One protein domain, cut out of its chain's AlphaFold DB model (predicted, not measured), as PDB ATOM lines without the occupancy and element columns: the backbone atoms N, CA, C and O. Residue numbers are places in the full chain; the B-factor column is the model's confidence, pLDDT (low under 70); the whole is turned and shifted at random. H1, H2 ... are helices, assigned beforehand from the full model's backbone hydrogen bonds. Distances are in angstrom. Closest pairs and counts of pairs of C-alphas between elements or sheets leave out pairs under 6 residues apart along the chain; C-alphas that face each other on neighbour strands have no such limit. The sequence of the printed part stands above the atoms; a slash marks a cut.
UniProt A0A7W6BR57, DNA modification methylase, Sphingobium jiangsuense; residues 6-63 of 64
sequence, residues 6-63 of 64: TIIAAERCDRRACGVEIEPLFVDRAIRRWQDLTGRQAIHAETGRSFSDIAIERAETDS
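This is residues 6 to 63 of the 64 residues of the protein "DNA modification methylase" of Sphingobium jiangsuense (UniProt A0A7W6BR57). Two helices, the short H1 and the longer H2, lie side by side and run the same way, and a third, H3, leads away from them as an arm whose far part, residues 56 to 61, sticks out together with the last two printed residues. The long link of residues 13 to 23 runs back from the end of H1 to the start of H2, and a second long link, residues 39 to 50, goes out and comes back as a loop between H2 and H3. The printed part has 58 residues with three named helices, in the order H1, H2, H3, and no named strand; the class is all helix. The whole is only just loose, close to compact, with a radius of gyration of the C-alphas of 12.5 A, and it is elongated, spanning 41 by 22 by 21 A, with the arm at one end of its length.

The printed part begins with H1, residues 6 to 12, which touches H2, residues 24 to 38, with 5 pairs of C-alphas within 8 A. The closest C-alphas of the two are those of Ile 8 and Trp 34, 6.2 A apart. Their lines stand at a shallow tilt of 7 degrees, they run the same way, and their centres are 11.7 A apart. H3, residues 51 to 61, touches no helix. H2 and H3 are near each other, with 5 pairs of C-alphas within 10 A; the closest C-alphas of the two are 8.0 A apart. H1 and H3 are apart. In H1, H2 and H3 every O i to N i+4 pair is within hydrogen-bond range.

H1 runs from Thr 6, with its C-alpha at (35.949, -6.406, -22.910), to Arg 12. H2, the longest helix with 15 residues, runs from Pro 24 to Thr 38 and is 21.4 A from first to last C-alpha; C-alpha 24 is at (47.584, 4.208, -16.536). H3 runs from Phe 51 to Thr 61 over 15.6 A, and its last C-alpha is at (60.337, 14.442, -21.817).

The two C-alphas farthest apart are those of Cys 13 and Ser 63, at 41.5 A. Residues 56 to 63, of which 56 to 61 belong to H3, stand free; the body without them has 50 residues and spans 29 by 23 by 19 A. Both links are long, with 11 residues between H1 and H2 and 12 between H2 and H3. The printed part has no cut. The mean pLDDT of the printed part is 95.1, and residue 63 is the one printed residue under 70.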
ATOM      1  N   THR A   6      37.199  -6.826 -22.257       96.25
ATOM      2  CA  THR A   6      35.949  -6.406 -22.910       96.25
ATOM      3  C   THR A   6      36.184  -5.847 -24.314       96.25
ATOM      4  O   THR A   6      35.430  -6.178 -25.224       96.25
ATOM      5  N   ILE A   7      37.242  -5.050 -24.514       96.62
ATOM      6  CA  ILE A   7      37.603  -4.502 -25.834       96.62
ATOM      7  C   ILE A   7      37.982  -5.643 -26.782       96.62
ATOM      8  O   ILE A   7      37.494  -5.709 -27.905       96.62
ATOM      9  N   ILE A   8      38.784  -6.595 -26.302       96.88
ATOM     10  CA  ILE A   8      39.195  -7.774 -27.073       96.88
ATOM     11  C   ILE A   8      38.001  -8.656 -27.460       96.88
ATOM     12  O   ILE A   8      37.924  -9.135 -28.590       96.88
ATOM     13  N   ALA A   9      37.066  -8.883 -26.535       97.56
ATOM     14  CA  ALA A   9      35.858  -9.652 -26.815       97.56
ATOM     15  C   ALA A   9      34.972  -8.950 -27.853       97.56
ATOM     16  O   ALA A   9      34.464  -9.606 -28.758       97.56
ATOM     17  N   ALA A  10      34.824  -7.626 -27.753       97.50
ATOM     18  CA  ALA A  10      34.059  -6.845 -28.715       97.50
ATOM     19  C   ALA A  10      34.674  -6.904 -30.121       97.50
ATOM     20  O   ALA A  10      33.947  -7.205 -31.063       97.50
ATOM     21  N   GLU A  11      35.996  -6.738 -30.249       96.75
ATOM     22  CA  GLU A  11      36.707  -6.856 -31.533       96.75
ATOM     23  C   GLU A  11      36.476  -8.230 -32.181       96.75
ATOM     24  O   GLU A  11      36.123  -8.322 -33.352       96.75
ATOM     25  N   ARG A  12      36.585  -9.316 -31.403       96.62
ATOM     26  CA  ARG A  12      36.339 -10.686 -31.898       96.62
ATOM     27  C   ARG A  12      34.896 -10.939 -32.332       96.62
ATOM     28  O   ARG A  12      34.654 -11.856 -33.109       96.62
ATOM     29  N   CYS A  13      33.946 -10.179 -31.799       97.69
ATOM     30  CA  CYS A  13      32.529 -10.290 -32.124       97.69
ATOM     31  C   CYS A  13      32.066  -9.261 -33.162       97.69
ATOM     32  O   CYS A  13      30.856  -9.134 -33.346       97.69
ATOM     33  N   ASP A  14      32.987  -8.519 -33.787       96.81
ATOM     34  CA  ASP A  14      32.678  -7.414 -34.703       96.81
ATOM     35  C   ASP A  14      31.727  -6.374 -34.069       96.81
ATOM     36  O   ASP A  14      30.723  -5.936 -34.634       96.81
ATOM     37  N   ARG A  15      32.008  -6.018 -32.809       98.06
ATOM     38  CA  ARG A  15      31.247  -5.042 -32.019       98.06
ATOM     39  C   ARG A  15      32.133  -3.886 -31.582       98.06
ATOM     40  O   ARG A  15      33.333  -4.029 -31.378       98.06
ATOM     41  N   ARG A  16      31.502  -2.738 -31.331       95.38
ATOM     42  CA  ARG A  16      32.151  -1.578 -30.708       95.38
ATOM     43  C   ARG A  16      32.042  -1.663 -29.186       95.38
ATOM     44  O   ARG A  16      30.967  -1.950 -28.663       95.38
ATOM     45  N   ALA A  17      33.135  -1.368 -28.490       95.06
ATOM     46  CA  ALA A  17      33.166  -1.210 -27.040       95.06
ATOM     47  C   ALA A  17      33.808   0.126 -26.662       95.06
ATOM     48  O   ALA A  17      34.729   0.594 -27.327       95.06
ATOM     49  N   CYS A  18      33.335   0.707 -25.563       94.62
ATOM     50  CA  CYS A  18      33.915   1.888 -24.938       94.62
ATOM     51  C   CYS A  18      34.194   1.556 -23.472       94.62
ATOM     52  O   CYS A  18      33.405   0.859 -22.830       94.62
ATOM     53  N   GLY A  19      35.311   2.037 -22.938       92.69
ATOM     54  CA  GLY A  19      35.684   1.802 -21.552       92.69
ATOM     55  C   GLY A  19      36.525   2.945 -21.008       92.69
ATOM     56  O   GLY A  19      37.231   3.613 -21.755       92.69
ATOM     57  N   VAL A  20      36.425   3.150 -19.697       95.62
ATOM     58  CA  VAL A  20      37.242   4.100 -18.943       95.62
ATOM     59  C   VAL A  20      38.083   3.308 -17.952       95.62
ATOM     60  O   VAL A  20      37.596   2.360 -17.320       95.62
ATOM     61  N   GLU A  21      39.354   3.672 -17.847       95.69
ATOM     62  CA  GLU A  21      40.302   3.096 -16.906       95.69
ATOM     63  C   GLU A  21      41.070   4.205 -16.214       95.69
ATOM     64  O   GLU A  21      41.468   5.173 -16.857       95.69
ATOM     65  N   ILE A  22      41.231   4.057 -14.903       96.38
ATOM     66  CA  ILE A  22      41.890   5.049 -14.060       96.38
ATOM     67  C   ILE A  22      43.378   4.755 -13.925       96.38
ATOM     68  O   ILE A  22      44.172   5.682 -13.828       96.38
ATOM     69  N   GLU A  23      43.753   3.477 -13.937       96.81
ATOM     70  CA  GLU A  23      45.136   3.051 -13.773       96.81
ATOM     71  C   GLU A  23      45.880   3.120 -15.119       96.81
ATOM     72  O   GLU A  23      45.573   2.329 -16.026       96.81
ATOM     73  N   PRO A  24      46.878   4.015 -15.270       94.00
ATOM     74  CA  PRO A  24      47.584   4.208 -16.536       94.00
ATOM     75  C   PRO A  24      48.208   2.922 -17.080       94.00
ATOM     76  O   PRO A  24      48.134   2.661 -18.282       94.00
ATOM     77  N   LEU A  25      48.739   2.054 -16.208       94.88
ATOM     78  CA  LEU A  25      49.335   0.787 -16.634       94.88
ATOM     79  C   LEU A  25      48.317  -0.135 -17.326       94.88
ATOM     80  O   LEU A  25      48.661  -0.886 -18.247       94.88
ATOM     81  N   PHE A  26      47.056  -0.100 -16.892       96.31
ATOM     82  CA  PHE A  26      45.992  -0.902 -17.489       96.31
ATOM     83  C   PHE A  26      45.484  -0.313 -18.810       96.31
ATOM     84  O   PHE A  26      45.172  -1.098 -19.708       96.31
ATOM     85  N   VAL A  27      45.485   1.016 -18.974       96.19
ATOM     86  CA  VAL A  27      45.225   1.680 -20.270       96.19
ATOM     87  C   VAL A  27      46.234   1.198 -21.312       96.19
ATOM     88  O   VAL A  27      45.866   0.630 -22.340       96.19
ATOM     89  N   ASP A  28      47.513   1.330 -20.981       96.38
ATOM     90  CA  ASP A  28      48.650   0.904 -21.788       96.38
ATOM     91  C   ASP A  28      48.572  -0.579 -22.176       96.38
ATOM     92  O   ASP A  28      48.755  -0.966 -23.334       96.38
ATOM     93  N   ARG A  29      48.266  -1.436 -21.195       96.94
ATOM     94  CA  ARG A  29      48.104  -2.877 -21.413       96.94
ATOM     95  C   ARG A  29      46.933  -3.183 -22.346       96.94
ATOM     96  O   ARG A  29      47.068  -4.060 -23.198       96.94
ATOM     97  N   ALA A  30      45.794  -2.516 -22.173       97.25
ATOM     98  CA  ALA A  30      44.618  -2.722 -23.012       97.25
ATOM     99  C   ALA A  30      44.902  -2.333 -24.472       97.25
ATOM    100  O   ALA A  30      44.570  -3.106 -25.372       97.25
ATOM    101  N   ILE A  31      45.580  -1.199 -24.691       96.94
ATOM    102  CA  ILE A  31      45.985  -0.734 -26.025       96.94
ATOM    103  C   ILE A  31      46.915  -1.751 -26.689       96.94
ATOM    104  O   ILE A  31      46.592  -2.235 -27.773       96.94
ATOM    105  N   ARG A  32      48.017  -2.148 -26.031       97.00
ATOM    106  CA  ARG A  32      48.982  -3.110 -26.603       97.00
ATOM    107  C   ARG A  32      48.310  -4.425 -26.997       97.00
ATOM    108  O   ARG A  32      48.450  -4.860 -28.130       97.00
ATOM    109  N   ARG A  33      47.474  -4.989 -26.118       97.50
ATOM    110  CA  ARG A  33      46.735  -6.232 -26.409       97.50
ATOM    111  C   ARG A  33      45.816  -6.114 -27.625       97.50
ATOM    112  O   ARG A  33      45.672  -7.085 -28.363       97.50
ATOM    113  N   TRP A  34      45.151  -4.973 -27.804       97.62
ATOM    114  CA  TRP A  34      44.284  -4.756 -28.962       97.62
ATOM    115  C   TRP A  34      45.098  -4.586 -30.250       97.62
ATOM    116  O   TRP A  34      44.735  -5.175 -31.269       97.62
ATOM    117  N   GLN A  35      46.223  -3.866 -30.204       97.81
ATOM    118  CA  GLN A  35      47.130  -3.754 -31.353       97.81
ATOM    119  C   GLN A  35      47.717  -5.119 -31.740       97.81
ATOM    120  O   GLN A  35      47.687  -5.469 -32.914       97.81
ATOM    121  N   ASP A  36      48.156  -5.927 -30.768       97.56
ATOM    122  CA  ASP A  36      48.689  -7.277 -31.010       97.56
ATOM    123  C   ASP A  36      47.643  -8.200 -31.654       97.56
ATOM    124  O   ASP A  36      47.961  -9.006 -32.526       97.56
ATOM    125  N   LEU A  37      46.378  -8.085 -31.233       97.12
ATOM    126  CA  LEU A  37      45.280  -8.878 -31.787       97.12
ATOM    127  C   LEU A  37      44.927  -8.472 -33.224       97.12
ATOM    128  O   LEU A  37      44.587  -9.333 -34.032       97.12
ATOM    129  N   THR A  38      44.921  -7.172 -33.515       96.88
ATOM    130  CA  THR A  38      44.351  -6.625 -34.758       96.88
ATOM    131  C   THR A  38      45.395  -6.259 -35.810       96.88
ATOM    132  O   THR A  38      45.043  -6.075 -36.973       96.88
ATOM    133  N   GLY A  39      46.658  -6.095 -35.412       97.44
ATOM    134  CA  GLY A  39      47.722  -5.514 -36.233       97.44
ATOM    135  C   GLY A  39      47.554  -4.013 -36.508       97.44
ATOM    136  O   GLY A  39      48.287  -3.457 -37.324       97.44
ATOM    137  N   ARG A  40      46.582  -3.346 -35.873       97.25
ATOM    138  CA  ARG A  40      46.291  -1.922 -36.086       97.25
ATOM    139  C   ARG A  40      47.051  -1.046 -35.097       97.25
ATOM    140  O   ARG A  40      47.458  -1.497 -34.032       97.25
ATOM    141  N   GLN A  41      47.186   0.232 -35.443       97.88
ATOM    142  CA  GLN A  41      47.729   1.251 -34.548       97.88
ATOM    143  C   GLN A  41      46.590   1.987 -33.845       97.88
ATOM    144  O   GLN A  41      45.634   2.429 -34.484       97.88
ATOM    145  N   ALA A  42      46.687   2.110 -32.526       97.69
ATOM    146  CA  ALA A  42      45.787   2.932 -31.738       97.69
ATOM    147  C   ALA A  42      46.144   4.404 -31.947       97.69
ATOM    148  O   ALA A  42      47.311   4.787 -31.841       97.69
ATOM    149  N   ILE A  43      45.125   5.213 -32.237       98.06
ATOM    150  CA  ILE A  43      45.265   6.634 -32.549       98.06
ATOM    151  C   ILE A  43      44.602   7.453 -31.447       98.06
ATOM    152  O   ILE A  43      43.457   7.194 -31.070       98.06
ATOM    153  N   HIS A  44      45.317   8.451 -30.941       97.00
ATOM    154  CA  HIS A  44      44.774   9.405 -29.989       97.00
ATOM    155  C   HIS A  44      43.753  10.312 -30.685       97.00
ATOM    156  O   HIS A  44      44.080  10.995 -31.655       97.00
ATOM    157  N   ALA A  45      42.513  10.312 -30.191       95.81
ATOM    158  CA  ALA A  45      41.373  10.894 -30.900       95.81
ATOM    159  C   ALA A  45      41.506  12.402 -31.176       95.81
ATOM    160  O   ALA A  45      41.043  12.867 -32.213       95.81
ATOM    161  N   GLU A  46      42.142  13.157 -30.276       97.06
ATOM    162  CA  GLU A  46      42.259  14.617 -30.403       97.06
ATOM    163  C   GLU A  46      43.480  15.055 -31.217       97.06
ATOM    164  O   GLU A  46      43.416  16.028 -31.962       97.06
ATOM    165  N   THR A  47      44.602  14.344 -31.083       96.88
ATOM    166  CA  THR A  47      45.889  14.756 -31.676       96.88
ATOM    167  C   THR A  47      46.216  14.009 -32.964       96.88
ATOM    168  O   THR A  47      47.127  14.409 -33.683       96.88
ATOM    169  N   GLY A  48      45.522  12.906 -33.255       97.38
ATOM    170  CA  GLY A  48      45.782  12.054 -34.417       97.38
ATOM    171  C   GLY A  48      47.085  11.251 -34.342       97.38
ATOM    172  O   GLY A  48      47.418  10.550 -35.294       97.38
ATOM    173  N   ARG A  49      47.822  11.326 -33.229       97.50
ATOM    174  CA  ARG A  49      49.109  10.638 -33.045       97.50
ATOM    175  C   ARG A  49      48.912   9.178 -32.664       97.50
ATOM    176  O   ARG A  49      47.939   8.840 -31.983       97.50
ATOM    177  N   SER A  50      49.833   8.315 -33.083       98.12
ATOM    178  CA  SER A  50      49.797   6.907 -32.693       98.12
ATOM    179  C   SER A  50      50.217   6.725 -31.233       98.12
ATOM    180  O   SER A  50      50.910   7.559 -30.645       98.12
ATOM    181  N   PHE A  51      49.827   5.595 -30.641       97.31
ATOM    182  CA  PHE A  51      50.281   5.211 -29.302       97.31
ATOM    183  C   PHE A  51      51.816   5.165 -29.199       97.31
ATOM    184  O   PHE A  51      52.373   5.553 -28.173       97.31
ATOM    185  N   SER A  52      52.502   4.756 -30.271       96.69
ATOM    186  CA  SER A  52      53.966   4.744 -30.339       96.69
ATOM    187  C   SER A  52      54.563   6.154 -30.342       96.69
ATOM    188  O   SER A  52      55.518   6.397 -29.613       96.69
ATOM    189  N   ASP A  53      53.981   7.094 -31.095       97.00
ATOM    190  CA  ASP A  53      54.474   8.482 -31.152       97.00
ATOM    191  C   ASP A  53      54.387   9.171 -29.787       97.00
ATOM    192  O   ASP A  53      55.257   9.961 -29.427       97.00
ATOM    193  N   ILE A  54      53.322   8.888 -29.031       95.94
ATOM    194  CA  ILE A  54      53.124   9.422 -27.676       95.94
ATOM    195  C   ILE A  54      54.102   8.769 -26.694       95.94
ATOM    196  O   ILE A  54      54.619   9.438 -25.803       95.94
ATOM    197  N   ALA A  55      54.370   7.468 -26.841       94.50
ATOM    198  CA  ALA A  55      55.341   6.775 -25.999       94.50
ATOM    199  C   ALA A  55      56.766   7.325 -26.187       94.50
ATOM    200  O   ALA A  55      57.476   7.486 -25.197       94.50
ATOM    201  N   ILE A  56      57.160   7.640 -27.427       95.69
ATOM    202  CA  ILE A  56      58.463   8.249 -27.743       95.69
ATOM    203  C   ILE A  56      58.588   9.627 -27.083       95.69
ATOM    204  O   ILE A  56      59.520   9.851 -26.322       95.69
ATOM    205  N   GLU A  57      57.614  10.512 -27.292       93.81
ATOM    206  CA  GLU A  57      57.624  11.868 -26.715       93.81
ATOM    207  C   GLU A  57      57.695  11.863 -25.183       93.81
ATOM    208  O   GLU A  57      58.425  12.654 -24.587       93.81
ATOM    209  N   ARG A  58      56.951  10.966 -24.525       91.94
ATOM    210  CA  ARG A  58      57.001  10.844 -23.059       91.94
ATOM    211  C   ARG A  58      58.376  10.391 -22.574       91.94
ATOM    212  O   ARG A  58      58.864  10.923 -21.588       91.94
ATOM    213  N   ALA A  59      59.008   9.454 -23.281       91.38
ATOM    214  CA  ALA A  59      60.356   9.001 -22.949       91.38
ATOM    215  C   ALA A  59      61.414  10.102 -23.150       91.38
ATOM    216  O   ALA A  59      62.378  10.169 -22.387       91.38
ATOM    217  N   GLU A  60      61.234  10.967 -24.152       89.75
ATOM    218  CA  GLU A  60      62.091  12.138 -24.376       89.75
ATOM    219  C   GLU A  60      61.905  13.189 -23.273       89.75
ATOM    220  O   GLU A  60      62.893  13.678 -22.737       89.75
ATOM    221  N   THR A  61      60.660  13.456 -22.867       83.06
ATOM    222  CA  THR A  61      60.337  14.442 -21.817       83.06
ATOM    223  C   THR A  61      60.834  14.014 -20.429       83.06
ATOM    224  O   THR A  61      61.245  14.859 -19.643       83.06
ATOM    225  N   ASP A  62      60.826  12.713 -20.116       73.38
ATOM    226  CA  ASP A  62      61.317  12.178 -18.832       73.38
ATOM    227  C   ASP A  62      62.861  12.136 -18.733       73.38
ATOM    228  O   ASP A  62      63.407  11.802 -17.678       73.38
ATOM    229  N   SER A  63      63.575  12.423 -19.830       65.25
ATOM    230  CA  SER A  63      65.044  12.394 -19.901       65.25
ATOM    231  C   SER A  63      65.709  13.764 -19.659       65.25
ATOM    232  O   SER A  63      66.937  13.857 -19.750       65.25
TER     233      SER A  63